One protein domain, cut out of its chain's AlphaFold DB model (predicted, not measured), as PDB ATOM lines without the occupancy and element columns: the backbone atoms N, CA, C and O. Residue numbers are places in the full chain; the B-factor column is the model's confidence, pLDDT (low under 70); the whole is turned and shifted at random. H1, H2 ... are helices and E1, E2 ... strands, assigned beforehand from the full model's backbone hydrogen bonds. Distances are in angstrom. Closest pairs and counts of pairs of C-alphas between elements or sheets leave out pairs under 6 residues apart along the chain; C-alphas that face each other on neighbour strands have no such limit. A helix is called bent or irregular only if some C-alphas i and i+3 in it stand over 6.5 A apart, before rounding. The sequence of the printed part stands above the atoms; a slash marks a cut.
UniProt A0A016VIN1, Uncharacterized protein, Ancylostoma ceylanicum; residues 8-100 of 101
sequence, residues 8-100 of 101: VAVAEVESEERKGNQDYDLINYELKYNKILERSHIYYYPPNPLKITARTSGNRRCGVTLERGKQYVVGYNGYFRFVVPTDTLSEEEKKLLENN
ATOM      1  N   VAL A   8     -36.522  38.162 -30.658       91.25
ATOM      2  CA  VAL A   8     -37.401  39.257 -31.084       91.25
ATOM      3  C   VAL A   8     -36.739  40.565 -30.678       91.25
ATOM      4  O   VAL A   8     -36.312  40.718 -29.532       91.25
ATOM      5  N   ALA A   9     -36.606  41.503 -31.611       92.94
ATOM      6  CA  ALA A   9     -35.907  42.752 -31.346       92.94
ATOM      7  C   ALA A   9     -36.430  43.913 -32.190       92.94
ATOM      8  O   ALA A   9     -36.966  43.714 -33.277       92.94
ATOM      9  N   VAL A  10     -36.215  45.128 -31.693       94.25
ATOM     10  CA  VAL A  10     -36.348  46.370 -32.453       94.25
ATOM     11  C   VAL A  10     -34.988  46.699 -33.056       94.25
ATOM     12  O   VAL A  10     -34.001  46.851 -32.328       94.25
ATOM     13  N   ALA A  11     -34.939  46.816 -34.378       95.94
ATOM     14  CA  ALA A  11     -33.730  47.115 -35.127       95.94
ATOM     15  C   ALA A  11     -33.961  48.226 -36.154       95.94
ATOM     16  O   ALA A  11     -35.027  48.323 -36.759       95.94
ATOM     17  N   GLU A  12     -32.944  49.051 -36.358       97.06
ATOM     18  CA  GLU A  12     -32.880  50.059 -37.412       97.06
ATOM     19  C   GLU A  12     -32.021  49.551 -38.568       97.06
ATOM     20  O   GLU A  12     -30.995  48.909 -38.344       97.06
ATOM     21  N   VAL A  13     -32.420  49.845 -39.803       96.56
ATOM     22  CA  VAL A  13     -31.611  49.517 -40.983       96.56
ATOM     23  C   VAL A  13     -30.532  50.581 -41.175       96.56
ATOM     24  O   VAL A  13     -30.827  51.700 -41.591       96.56
ATOM     25  N   GLU A  14     -29.270  50.246 -40.922       97.00
ATOM     26  CA  GLU A  14     -28.156  51.194 -41.071       97.00
ATOM     27  C   GLU A  14     -27.723  51.366 -42.525       97.00
ATOM     28  O   GLU A  14     -27.403  52.477 -42.969       97.00
ATOM     29  N   SER A  15     -27.704  50.266 -43.278       93.44
ATOM     30  CA  SER A  15     -27.315  50.255 -44.686       93.44
ATOM     31  C   SER A  15     -27.945  49.088 -45.442       93.44
ATOM     32  O   SER A  15     -28.364  48.097 -44.843       93.44
ATOM     33  N   GLU A  16     -28.005  49.225 -46.768       91.25
ATOM     34  CA  GLU A  16     -28.336  48.132 -47.676       91.25
ATOM     35  C   GLU A  16     -27.186  47.884 -48.655       91.25
ATOM     36  O   GLU A  16     -26.566  48.820 -49.162       91.25
ATOM     37  N   GLU A  17     -26.916  46.615 -48.940       90.00
ATOM     38  CA  GLU A  17     -25.942  46.188 -49.935       90.00
ATOM     39  C   GLU A  17     -26.573  45.129 -50.841       90.00
ATOM     40  O   GLU A  17     -27.064  44.099 -50.375       90.00
ATOM     41  N   ARG A  18     -26.546  45.365 -52.156       86.06
ATOM     42  CA  ARG A  18     -27.048  44.417 -53.156       86.06
ATOM     43  C   ARG A  18     -25.880  43.605 -53.705       86.06
ATOM     44  O   ARG A  18     -24.949  44.172 -54.272       86.06
ATOM     45  N   LYS A  19     -25.927  42.283 -53.541       82.31
ATOM     46  CA  LYS A  19     -24.935  41.331 -54.061       82.31
ATOM     47  C   LYS A  19     -25.604  40.347 -54.993       82.31
ATOM     48  O   LYS A  19     -26.525  39.652 -54.583       82.31
ATOM     49  N   GLY A  20     -25.086  40.206 -56.203       74.38
ATOM     50  CA  GLY A  20     -25.615  39.204 -57.108       74.38
ATOM     51  C   GLY A  20     -24.817  39.023 -58.383       74.38
ATOM     52  O   GLY A  20     -24.020  39.874 -58.774       74.38
ATOM     53  N   ASN A  21     -25.063  37.894 -59.028       73.06
ATOM     54  CA  ASN A  21     -24.638  37.583 -60.381       73.06
ATOM     55  C   ASN A  21     -25.838  37.015 -61.168       73.06
ATOM     56  O   ASN A  21     -26.999  37.300 -60.865       73.06
ATOM     57  N   GLN A  22     -25.583  36.251 -62.228       67.19
ATOM     58  CA  GLN A  22     -26.656  35.635 -63.009       67.19
ATOM     59  C   GLN A  22     -27.438  34.562 -62.218       67.19
ATOM     60  O   GLN A  22     -28.624  34.388 -62.489       67.19
ATOM     61  N   ASP A  23     -26.829  33.950 -61.195       66.19
ATOM     62  CA  ASP A  23     -27.346  32.792 -60.450       66.19
ATOM     63  C   ASP A  23     -27.950  33.141 -59.081       66.19
ATOM     64  O   ASP A  23     -28.800  32.411 -58.573       66.19
ATOM     65  N   TYR A  24     -27.536  34.250 -58.464       68.31
ATOM     66  CA  TYR A  24     -28.083  34.714 -57.188       68.31
ATOM     67  C   TYR A  24     -28.176  36.235 -57.142       68.31
ATOM     68  O   TYR A  24     -27.359  36.934 -57.726       68.31
ATOM     69  N   ASP A  25     -29.169  36.752 -56.426       78.62
ATOM     70  CA  ASP A  25     -29.351  38.185 -56.201       78.62
ATOM     71  C   ASP A  25     -29.883  38.356 -54.778       78.62
ATOM     72  O   ASP A  25     -30.933  37.810 -54.430       78.62
ATOM     73  N   LEU A  26     -29.112  39.022 -53.927       82.94
ATOM     74  CA  LEU A  26     -29.304  39.152 -52.488       82.94
ATOM     75  C   LEU A  26     -29.263  40.629 -52.111       82.94
ATOM     76  O   LEU A  26     -28.402  41.376 -52.569       82.94
ATOM     77  N   ILE A  27     -30.156  41.025 -51.216       86.50
ATOM     78  CA  ILE A  27     -30.111  42.304 -50.518       86.50
ATOM     79  C   ILE A  27     -29.751  42.005 -49.069       86.50
ATOM     80  O   ILE A  27     -30.472  41.279 -48.380       86.50
ATOM     81  N   ASN A  28     -28.622  42.539 -48.623       91.00
ATOM     82  CA  ASN A  28     -28.200  42.510 -47.234       91.00
ATOM     83  C   ASN A  28     -28.602  43.832 -46.586       91.00
ATOM     84  O   ASN A  28     -28.222  44.893 -47.074       91.00
ATOM     85  N   TYR A  29     -29.329  43.754 -45.483       93.19
ATOM     86  CA  TYR A  29     -29.669  44.882 -44.633       93.19
ATOM     87  C   TYR A  29     -28.868  44.770 -43.341       93.19
ATOM     88  O   TYR A  29     -29.077  43.839 -42.560       93.19
ATOM     89  N   GLU A  30     -27.942  45.700 -43.134       96.06
ATOM     90  CA  GLU A  30     -27.220  45.814 -41.868       96.06
ATOM     91  C   GLU A  30     -28.152  46.412 -40.816       96.06
ATOM     92  O   GLU A  30     -28.787  47.445 -41.047       96.06
ATOM     93  N   LEU A  31     -28.254  45.730 -39.678       95.94
ATOM     94  CA  LEU A  31     -29.187  46.049 -38.609       95.94
ATOM     95  C   LEU A  31     -28.458  46.554 -37.366       95.94
ATOM     96  O   LEU A  31     -27.645  45.846 -36.769       95.94
ATOM     97  N   LYS A  32     -28.866  47.727 -36.888       96.25
ATOM     98  CA  LYS A  32     -28.542  48.212 -35.549       96.25
ATOM     99  C   LYS A  32     -29.658  47.856 -34.588       96.25
ATOM    100  O   LYS A  32     -30.766  48.380 -34.665       96.25
ATOM    101  N   TYR A  33     -29.357  46.964 -33.656       93.69
ATOM    102  CA  TYR A  33     -30.306  46.521 -32.642       93.69
ATOM    103  C   TYR A  33     -30.447  47.570 -31.535       93.69
ATOM    104  O   TYR A  33     -29.541  47.751 -30.726       93.69
ATOM    105  N   ASN A  34     -31.600  48.236 -31.491       92.75
ATOM    106  CA  ASN A  34     -31.900  49.276 -30.507       92.75
ATOM    107  C   ASN A  34     -32.462  48.687 -29.203       92.75
ATOM    108  O   ASN A  34     -32.187  49.205 -28.123       92.75
ATOM    109  N   LYS A  35     -33.244  47.601 -29.290       91.19
ATOM    110  CA  LYS A  35     -33.828  46.919 -28.124       91.19
ATOM    111  C   LYS A  35     -34.019  45.431 -28.402       91.19
ATOM    112  O   LYS A  35     -34.570  45.067 -29.434       91.19
ATOM    113  N   ILE A  36     -33.612  44.572 -27.471       90.31
ATOM    114  CA  ILE A  36     -33.918  43.135 -27.504       90.31
ATOM    115  C   ILE A  36     -35.150  42.908 -26.627       90.31
ATOM    116  O   ILE A  36     -35.146  43.320 -25.471       90.31
ATOM    117  N   LEU A  37     -36.197  42.308 -27.193       89.00
ATOM    118  CA  LEU A  37     -37.474  42.057 -26.518       89.00
ATOM    119  C   LEU A  37     -37.558  40.627 -25.987       89.00
ATOM    120  O   LEU A  37     -37.995  40.404 -24.871       89.00
ATOM    121  N   GLU A  38     -37.083  39.659 -26.766       87.50
ATOM    122  CA  GLU A  38     -37.008  38.259 -26.352       87.50
ATOM    123  C   GLU A  38     -35.735  37.643 -26.917       87.50
ATOM    124  O   GLU A  38     -35.341  37.953 -28.044       87.50
ATOM    125  N   ARG A  39     -35.073  36.776 -26.146       84.88
ATOM    126  CA  ARG A  39     -33.830  36.135 -26.570       84.88
ATOM    127  C   ARG A  39     -33.630  34.777 -25.914       84.88
ATOM    128  O   ARG A  39     -33.541  34.673 -24.696       84.88
ATOM    129  N   SER A  40     -33.429  33.757 -26.739       81.06
ATOM    130  CA  SER A  40     -32.960  32.452 -26.284       81.06
ATOM    131  C   SER A  40     -31.479  32.499 -25.890       81.06
ATOM    132  O   SER A  40     -30.650  33.081 -26.596       81.06
ATOM    133  N   HIS A  41     -31.122  31.811 -24.801       74.50
ATOM    134  CA  HIS A  41     -29.749  31.711 -24.283       74.50
ATOM    135  C   HIS A  41     -28.734  31.128 -25.281       74.50
ATOM    136  O   HIS A  41     -27.532  31.297 -25.102       74.50
ATOM    137  N   ILE A  42     -29.202  30.453 -26.336       72.62
ATOM    138  CA  ILE A  42     -28.351  29.808 -27.346       72.62
ATOM    139  C   ILE A  42     -27.678  30.843 -28.271       72.62
ATOM    140  O   ILE A  42     -26.616  30.575 -28.828       72.62
ATOM    141  N   TYR A  43     -28.246  32.045 -28.421       67.56
ATOM    142  CA  TYR A  43     -27.715  33.069 -29.326       67.56
ATOM    143  C   TYR A  43     -27.060  34.206 -28.558       67.56
ATOM    144  O   TYR A  43     -27.741  35.156 -28.192       67.56
ATOM    145  N   TYR A  44     -25.735  34.167 -28.378       71.31
ATOM    146  CA  TYR A  44     -24.984  35.228 -27.688       71.31
ATOM    147  C   TYR A  44     -24.756  36.497 -28.531       71.31
ATOM    148  O   TYR A  44     -24.567  37.579 -27.970       71.31
ATOM    149  N   TYR A  45     -24.942  36.436 -29.854       80.50
ATOM    150  CA  TYR A  45     -24.916  37.610 -30.739       80.50
ATOM    151  C   TYR A  45     -26.187  37.684 -31.602       80.50
ATOM    152  O   TYR A  45     -26.596  36.647 -32.136       80.50
ATOM    153  N   PRO A  46     -26.837  38.859 -31.729       86.81
ATOM    154  CA  PRO A  46     -27.941  39.043 -32.665       86.81
ATOM    155  C   PRO A  46     -27.495  38.779 -34.116       86.81
ATOM    156  O   PRO A  46     -26.375  39.141 -34.481       86.81
ATOM    157  N   PRO A  47     -28.336  38.152 -34.953       89.94
ATOM    158  CA  PRO A  47     -28.006  37.857 -36.341       89.94
ATOM    159  C   PRO A  47     -27.891  39.149 -37.155       89.94
ATOM    160  O   PRO A  47     -28.774  39.999 -37.114       89.94
ATOM    161  N   ASN A  48     -26.822  39.298 -37.924       89.88
ATOM    162  CA  ASN A  48     -26.602  40.457 -38.786       89.88
ATOM    163  C   ASN A  48     -25.693  40.032 -39.959       89.88
ATOM    164  O   ASN A  48     -24.740  39.285 -39.705       89.88
ATOM    165  N   PRO A  49     -25.949  40.422 -41.224       90.06
ATOM    166  CA  PRO A  49     -27.105  41.161 -41.755       90.06
ATOM    167  C   PRO A  49     -28.385  40.335 -41.910       90.06
ATOM    168  O   PRO A  49     -28.354  39.101 -41.983       90.06
ATOM    169  N   LEU A  50     -29.519  41.031 -42.039       89.31
ATOM    170  CA  LEU A  50     -30.763  40.462 -42.560       89.31
ATOM    171  C   LEU A  50     -30.647  40.316 -44.075       89.31
ATOM    172  O   LEU A  50     -30.459  41.291 -44.793       89.31
ATOM    173  N   LYS A  51     -30.759  39.080 -44.569       87.94
ATOM    174  CA  LYS A  51     -30.572  38.751 -45.988       87.94
ATOM    175  C   LYS A  51     -31.909  38.417 -46.638       87.94
ATOM    176  O   LYS A  51     -32.600  37.510 -46.172       87.94
ATOM    177  N   ILE A  52     -32.250  39.107 -47.723       83.00
ATOM    178  CA  ILE A  52     -33.427  38.824 -48.556       83.00
ATOM    179  C   ILE A  52     -32.961  38.488 -49.968       83.00
ATOM    180  O   ILE A  52     -32.136  39.194 -50.540       83.00
ATOM    181  N   THR A  53     -33.501  37.430 -50.565       76.38
ATOM    182  CA  THR A  53     -33.256  37.134 -51.980       76.38
ATOM    183  C   THR A  53     -34.059  38.093 -52.865       76.38
ATOM    184  O   THR A  53     -35.289  38.117 -52.797       76.38
ATOM    185  N   ALA A  54     -33.377  38.867 -53.712       65.88
ATOM    186  CA  ALA A  54     -33.976  39.802 -54.669       65.88
ATOM    187  C   ALA A  54     -34.586  39.090 -55.889       65.88
ATOM    188  O   ALA A  54     -35.612  39.524 -56.419       65.88
ATOM    189  N   ARG A  55     -33.982  37.974 -56.324       61.81
ATOM    190  CA  ARG A  55     -34.503  37.109 -57.392       61.81
ATOM    191  C   ARG A  55     -35.048  35.818 -56.814       61.81
ATOM    192  O   ARG A  55     -34.306  34.936 -56.406       61.81
ATOM    193  N   THR A  56     -36.352  35.659 -56.870       51.38
ATOM    194  CA  THR A  56     -36.973  34.340 -56.839       51.38
ATOM    195  C   THR A  56     -37.175  33.893 -58.272       51.38
ATOM    196  O   THR A  56     -37.966  34.466 -59.022       51.38
ATOM    197  N   SER A  57     -36.427  32.875 -58.682       45.75
ATOM    198  CA  SER A  57     -36.764  32.098 -59.867       45.75
ATOM    199  C   SER A  57     -38.200  31.578 -59.701       45.75
ATOM    200  O   SER A  57     -38.495  30.788 -58.807       45.75
ATOM    201  N   GLY A  58     -39.113  32.095 -60.528       48.88
ATOM    202  CA  GLY A  58     -40.553  31.821 -60.468       48.88
ATOM    203  C   GLY A  58     -41.323  32.749 -59.522       48.88
ATOM    204  O   GLY A  58     -41.187  32.627 -58.315       48.88
ATOM    205  N   ASN A  59     -42.144  33.646 -60.090       46.72
ATOM    206  CA  ASN A  59     -43.309  34.401 -59.562       46.72
ATOM    207  C   ASN A  59     -43.434  34.811 -58.071       46.72
ATOM    208  O   ASN A  59     -44.479  35.327 -57.684       46.72
ATOM    209  N   ARG A  60     -42.432  34.649 -57.213       50.91
ATOM    210  CA  ARG A  60     -42.532  34.877 -55.767       50.91
ATOM    211  C   ARG A  60     -41.555  35.942 -55.319       50.91
ATOM    212  O   ARG A  60     -40.718  35.669 -54.465       50.91
ATOM    213  N   ARG A  61     -41.572  37.136 -55.922       54.44
ATOM    214  CA  ARG A  61     -40.753  38.247 -55.402       54.44
ATOM    215  C   ARG A  61     -41.068  38.389 -53.911       54.44
ATOM    216  O   ARG A  61     -42.238  38.539 -53.562       54.44
ATOM    217  N   CYS A  62     -40.061  38.302 -53.042       59.97
ATOM    218  CA  CYS A  62     -40.246  38.745 -51.667       59.97
ATOM    219  C   CYS A  62     -40.594  40.232 -51.748       59.97
ATOM    220  O   CYS A  62     -39.754  41.042 -52.120       59.97
ATOM    221  N   GLY A  63     -41.855  40.580 -51.479       62.03
ATOM    222  CA  GLY A  63     -42.350  41.958 -51.573       62.03
ATOM    223  C   GLY A  63     -41.831  42.873 -50.463       62.03
ATOM    224  O   GLY A  63     -42.176  44.047 -50.421       62.03
ATOM    225  N   VAL A  64     -41.018  42.337 -49.554       71.06
ATOM    226  CA  VAL A  64     -40.469  43.064 -48.418       71.06
ATOM    227  C   VAL A  64     -39.182  43.752 -48.857       71.06
ATOM    228  O   VAL A  64     -38.171  43.098 -49.101       71.06
ATOM    229  N   THR A  65     -39.239  45.076 -48.952       81.94
ATOM    230  CA  THR A  65     -38.065  45.948 -49.070       81.94
ATOM    231  C   THR A  65     -37.979  46.759 -47.789       81.94
ATOM    232  O   THR A  65     -38.996  47.280 -47.336       81.94
ATOM    233  N   LEU A  66     -36.792  46.833 -47.193       89.94
ATOM    234  CA  LEU A  66     -36.561  47.642 -46.001       89.94
ATOM    235  C   LEU A  66     -35.875  48.954 -46.381       89.94
ATOM    236  O   LEU A  66     -35.054  49.002 -47.291       89.94
ATOM    237  N   GLU A  67     -36.225  50.012 -45.669       93.38
ATOM    238  CA  GLU A  67     -35.704  51.364 -45.867       93.38
ATOM    239  C   GLU A  67     -34.631  51.714 -44.834       93.38
ATOM    240  O   GLU A  67     -34.812  51.490 -43.634       93.38
ATOM    241  N   ARG A  68     -33.534  52.318 -45.303       95.00
ATOM    242  CA  ARG A  68     -32.454  52.833 -44.454       95.00
ATOM    243  C   ARG A  68     -32.971  53.895 -43.478       95.00
ATOM    244  O   ARG A  68     -33.715  54.787 -43.870       95.00
ATOM    245  N   GLY A  69     -32.534  53.816 -42.223       94.94
ATOM    246  CA  GLY A  69     -32.940  54.702 -41.129       94.94
ATOM    247  C   GLY A  69     -34.322  54.386 -40.553       94.94
ATOM    248  O   GLY A  69     -34.713  54.975 -39.547       94.94
ATOM    249  N   LYS A  70     -35.072  53.452 -41.154       96.19
ATOM    250  CA  LYS A  70     -36.368  53.022 -40.633       96.19
ATOM    251  C   LYS A  70     -36.186  51.910 -39.599       96.19
ATOM    252  O   LYS A  70     -35.282  51.077 -39.709       96.19
ATOM    253  N   GLN A  71     -37.056  51.912 -38.590       95.81
ATOM    254  CA  GLN A  71     -37.067  50.921 -37.520       95.81
ATOM    255  C   GLN A  71     -38.124  49.847 -37.756       95.81
ATOM    256  O   GLN A  71     -39.230  50.113 -38.230       95.81
ATOM    257  N   TYR A  72     -37.768  48.623 -37.386       95.31
ATOM    258  CA  TYR A  72     -38.604  47.449 -37.544       95.31
ATOM    259  C   TYR A  72     -38.512  46.555 -36.314       95.31
ATOM    260  O   TYR A  72     -37.468  46.456 -35.669       95.31
ATOM    261  N   VAL A  73     -39.596  45.841 -36.036       94.50
ATOM    262  CA  VAL A  73     -39.571  44.664 -35.172       94.50
ATOM    263  C   VAL A  73     -39.215  43.464 -36.033       94.50
ATOM    264  O   VAL A  73     -39.904  43.170 -37.011       94.50
ATOM    265  N   VAL A  74     -38.140  42.770 -35.676       93.12
ATOM    266  CA  VAL A  74     -37.656  41.576 -36.369       93.12
ATOM    267  C   VAL A  74     -37.778  40.352 -35.474       93.12
ATOM    268  O   VAL A  74     -37.473  40.405 -34.282       93.12
ATOM    269  N   GLY A  75     -38.197  39.237 -36.068       91.75
ATOM    270  CA  GLY A  75     -38.228  37.933 -35.414       91.75
ATOM    271  C   GLY A  75     -37.302  36.945 -36.103       91.75
ATOM    272  O   GLY A  75     -37.346  36.800 -37.327       91.75
ATOM    273  N   TYR A  76     -36.491  36.228 -35.330       88.69
ATOM    274  CA  TYR A  76     -35.505  35.285 -35.846       88.69
ATOM    275  C   TYR A  76     -35.601  33.915 -35.168       88.69
ATOM    276  O   TYR A  76     -35.659  33.803 -33.946       88.69
ATOM    277  N   ASN A  77     -35.575  32.856 -35.978       87.00
ATOM    278  CA  ASN A  77     -35.432  31.464 -35.536       87.00
ATOM    279  C   ASN A  77     -34.674  30.671 -36.616       87.00
ATOM    280  O   ASN A  77     -35.288  30.044 -37.489       87.00
ATOM    281  N   GLY A  78     -33.345  30.833 -36.640       83.62
ATOM    282  CA  GLY A  78     -32.434  30.305 -37.674       83.62
ATOM    283  C   GLY A  78     -32.484  31.061 -39.010       83.62
ATOM    284  O   GLY A  78     -31.520  31.059 -39.765       83.62
ATOM    285  N   TYR A  79     -33.597  31.747 -39.261       85.25
ATOM    286  CA  TYR A  79     -33.841  32.677 -40.357       85.25
ATOM    287  C   TYR A  79     -34.729  33.812 -39.839       85.25
ATOM    288  O   TYR A  79     -35.486  33.610 -38.881       85.25
ATOM    289  N   PHE A  80     -34.683  34.977 -40.486       87.12
ATOM    290  CA  PHE A  80     -35.653  36.042 -40.232       87.12
ATOM    291  C   PHE A  80     -37.041  35.575 -40.686       87.12
ATOM    292  O   PHE A  80     -37.229  35.183 -41.836       87.12
ATOM    293  N   ARG A  81     -37.995  35.540 -39.752       87.25
ATOM    294  CA  ARG A  81     -39.353  35.014 -39.963       87.25
ATOM    295  C   ARG A  81     -40.362  36.106 -40.252       87.25
ATOM    296  O   ARG A  81     -41.272  35.886 -41.043       87.25
ATOM    297  N   PHE A  82     -40.188  37.259 -39.624       88.75
ATOM    298  CA  PHE A  82     -40.997  38.436 -39.885       88.75
ATOM    299  C   PHE A  82     -40.173  39.699 -39.684       88.75
ATOM    300  O   PHE A  82     -39.163  39.709 -38.971       88.75
ATOM    301  N   VAL A  83     -40.659  40.756 -40.315       90.38
ATOM    302  CA  VAL A  83     -40.199  42.122 -40.142       90.38
ATOM    303  C   VAL A  83     -41.424  43.017 -40.255       90.38
ATOM    304  O   VAL A  83     -42.183  42.905 -41.217       90.38
ATOM    305  N   VAL A  84     -41.656  43.846 -39.243       92.50
ATOM    306  CA  VAL A  84     -42.821  44.736 -39.174       92.50
ATOM    307  C   VAL A  84     -42.328  46.153 -38.905       92.50
ATOM    308  O   VAL A  84     -41.594  46.345 -37.935       92.50
ATOM    309  N   PRO A  85     -42.675  47.145 -39.741       94.06
ATOM    310  CA  PRO A  85     -42.333  48.539 -39.481       94.06
ATOM    311  C   PRO A  85     -42.921  49.011 -38.144       94.06
ATOM    312  O   PRO A  85     -44.107  48.807 -37.881       94.06
ATOM    313  N   THR A  86     -42.117  49.640 -37.284       93.38
ATOM    314  CA  THR A  86     -42.577  50.044 -35.939       93.38
ATOM    315  C   THR A  86     -43.692  51.091 -35.971       93.38
ATOM    316  O   THR A  86     -44.521  51.137 -35.067       93.38
ATOM    317  N   ASP A  87     -43.737  51.905 -37.026       92.69
ATOM    318  CA  ASP A  87     -44.770  52.907 -37.303       92.69
ATOM    319  C   ASP A  87     -46.125  52.297 -37.692       92.69
ATOM    320  O   ASP A  87     -47.140  52.986 -37.630       92.69
ATOM    321  N   THR A  88     -46.156  51.012 -38.059       93.12
ATOM    322  CA  THR A  88     -47.388  50.299 -38.443       93.12
ATOM    323  C   THR A  88     -48.012  49.481 -37.317       93.12
ATOM    324  O   THR A  88     -49.100  48.942 -37.503       93.12
ATOM    325  N   LEU A  89     -47.349  49.394 -36.160       91.06
ATOM    326  CA  LEU A  89     -47.838  48.622 -35.020       91.06
ATOM    327  C   LEU A  89     -49.089  49.256 -34.408       91.06
ATOM    328  O   LEU A  89     -49.122  50.467 -34.156       91.06
ATOM    329  N   SER A  90     -50.079  48.424 -34.094       93.25
ATOM    330  CA  SER A  90     -51.239  48.836 -33.308       93.25
ATOM    331  C   SER A  90     -50.845  49.142 -31.857       93.25
ATOM    332  O   SER A  90     -49.786  48.735 -31.371       93.25
ATOM    333  N   GLU A  91     -51.703  49.855 -31.128       90.75
ATOM    334  CA  GLU A  91     -51.468  50.139 -29.706       90.75
ATOM    335  C   GLU A  91     -51.447  48.858 -28.856       90.75
ATOM    336  O   GLU A  91     -50.707  48.766 -27.878       90.75
ATOM    337  N   GLU A  92     -52.220  47.840 -29.232       90.31
ATOM    338  CA  GLU A  92     -52.198  46.522 -28.596       90.31
ATOM    339  C   GLU A  92     -50.871  45.798 -28.847       90.31
ATOM    340  O   GLU A  92     -50.297  45.236 -27.916       90.31
ATOM    341  N   GLU A  93     -50.354  45.842 -30.077       89.56
ATOM    342  CA  GLU A  93     -49.061  45.243 -30.419       89.56
ATOM    343  C   GLU A  93     -47.916  45.939 -29.681       89.56
ATOM    344  O   GLU A  93     -47.066  45.270 -29.095       89.56
ATOM    345  N   LYS A  94     -47.923  47.276 -29.622       87.56
ATOM    346  CA  LYS A  94     -46.948  48.041 -28.829       87.56
ATOM    347  C   LYS A  94     -46.979  47.624 -27.363       87.56
ATOM    348  O   LYS A  94     -45.931  47.305 -26.811       87.56
ATOM    349  N   LYS A  95     -48.168  47.516 -26.759       87.00
ATOM    350  CA  LYS A  95     -48.319  47.041 -25.374       87.00
ATOM    351  C   LYS A  95     -47.770  45.630 -25.179       87.00
ATOM    352  O   LYS A  95     -47.127  45.369 -24.168       87.00
ATOM    353  N   LEU A  96     -47.992  44.716 -26.124       83.94
ATOM    354  CA  LEU A  96     -47.422  43.365 -26.055       83.94
ATOM    355  C   LEU A  96     -45.888  43.383 -26.112       83.94
ATOM    356  O   LEU A  96     -45.240  42.594 -25.428       83.94
ATOM    357  N   LEU A  97     -45.294  44.288 -26.890       82.44
ATOM    358  CA  LEU A  97     -43.839  44.433 -26.995       82.44
ATOM    359  C   LEU A  97     -43.231  45.174 -25.791       82.44
ATOM    360  O   LEU A  97     -42.079  44.930 -25.436       82.44
ATOM    361  N   GLU A  98     -43.981  46.071 -25.153       73.69
ATOM    362  CA  GLU A  98     -43.567  46.793 -23.945       73.69
ATOM    363  C   GLU A  98     -43.657  45.931 -22.681       73.69
ATOM    364  O   GLU A  98     -42.791  46.045 -21.818       73.69
ATOM    365  N   ASN A  99     -44.654  45.044 -22.603       58.94
ATOM    366  CA  ASN A  99     -44.925  44.203 -21.432       58.94
ATOM    367  C   ASN A  99     -44.095  42.906 -21.364       58.94
ATOM    368  O   ASN A  99     -44.241  42.157 -20.406       58.94
ATOM    369  N   ASN A 100     -43.237  42.617 -22.350       49.41
ATOM    370  CA  ASN A 100     -42.300  41.480 -22.310       49.41
ATOM    371  C   ASN A 100     -40.967  41.846 -21.616       49.41
ATOM    372  O   ASN A 100     -39.889  41.492 -22.090       49.41
TER     373      ASN A 100
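Overview. This is residues 8 to 100 of the 101 residues of an uncharacterized protein of Ancylostoma ceylanicum (UniProt A0A016VIN1). One twisted antiparallel sheet, E3 E2 E1 E4 E5, is curled like part of a barrel; its long, bent hairpin E1-E2 makes the length, and small H1 lies at the end away from the hairpin's turn. Printed are 93 residues with five named strands, then one named helix: mostly strand, compact, radius of gyration of the C-alphas 14.3 A, spans 46 by 30 by 23 A.

Along the chain. Find C-alpha 8 at (-37.401, 39.257, -31.084); E1, residues 8 to 20, spans 28.6 A and bends by 84 degrees at residue 11. E2, residues 25 to 39, spans 30.0 A and bends by 101 degrees at residue 36. Then come E3, residues 50 to 53, E4, residues 71 to 76, E5, residues 80 to 85, and H1, residues 91 to 98, ending at (-43.567, 46.793, -23.945).

Arrangement. E1, E2 and E3 form a meander, each the antiparallel neighbour of the one before; E4, antiparallel to E1, completes a Greek key. Within hydrogen-bond range find N 14 and O 30, 2.8 A, in hairpin E1-E2; N 50 and O 29, 2.9 A, in hairpin E2-E3; N 11 and O 72, 2.9 A, between E1 and E4; N 81 and O 75, 2.8 A, in hairpin E4-E5. H1, with every O i to N i+4 pair within range, only grazes the sheet with residues 97 to 98.

Size, cuts and confidence. The farthest C-alphas, Gln 22 and Asn 99, are 46.2 A apart. The printed part has no cut; the link E3 to E4 is long, 17 residues. Look for pLDDT under 70 at residues 22 to 24, 43, 54 to 63 and 99 to 100.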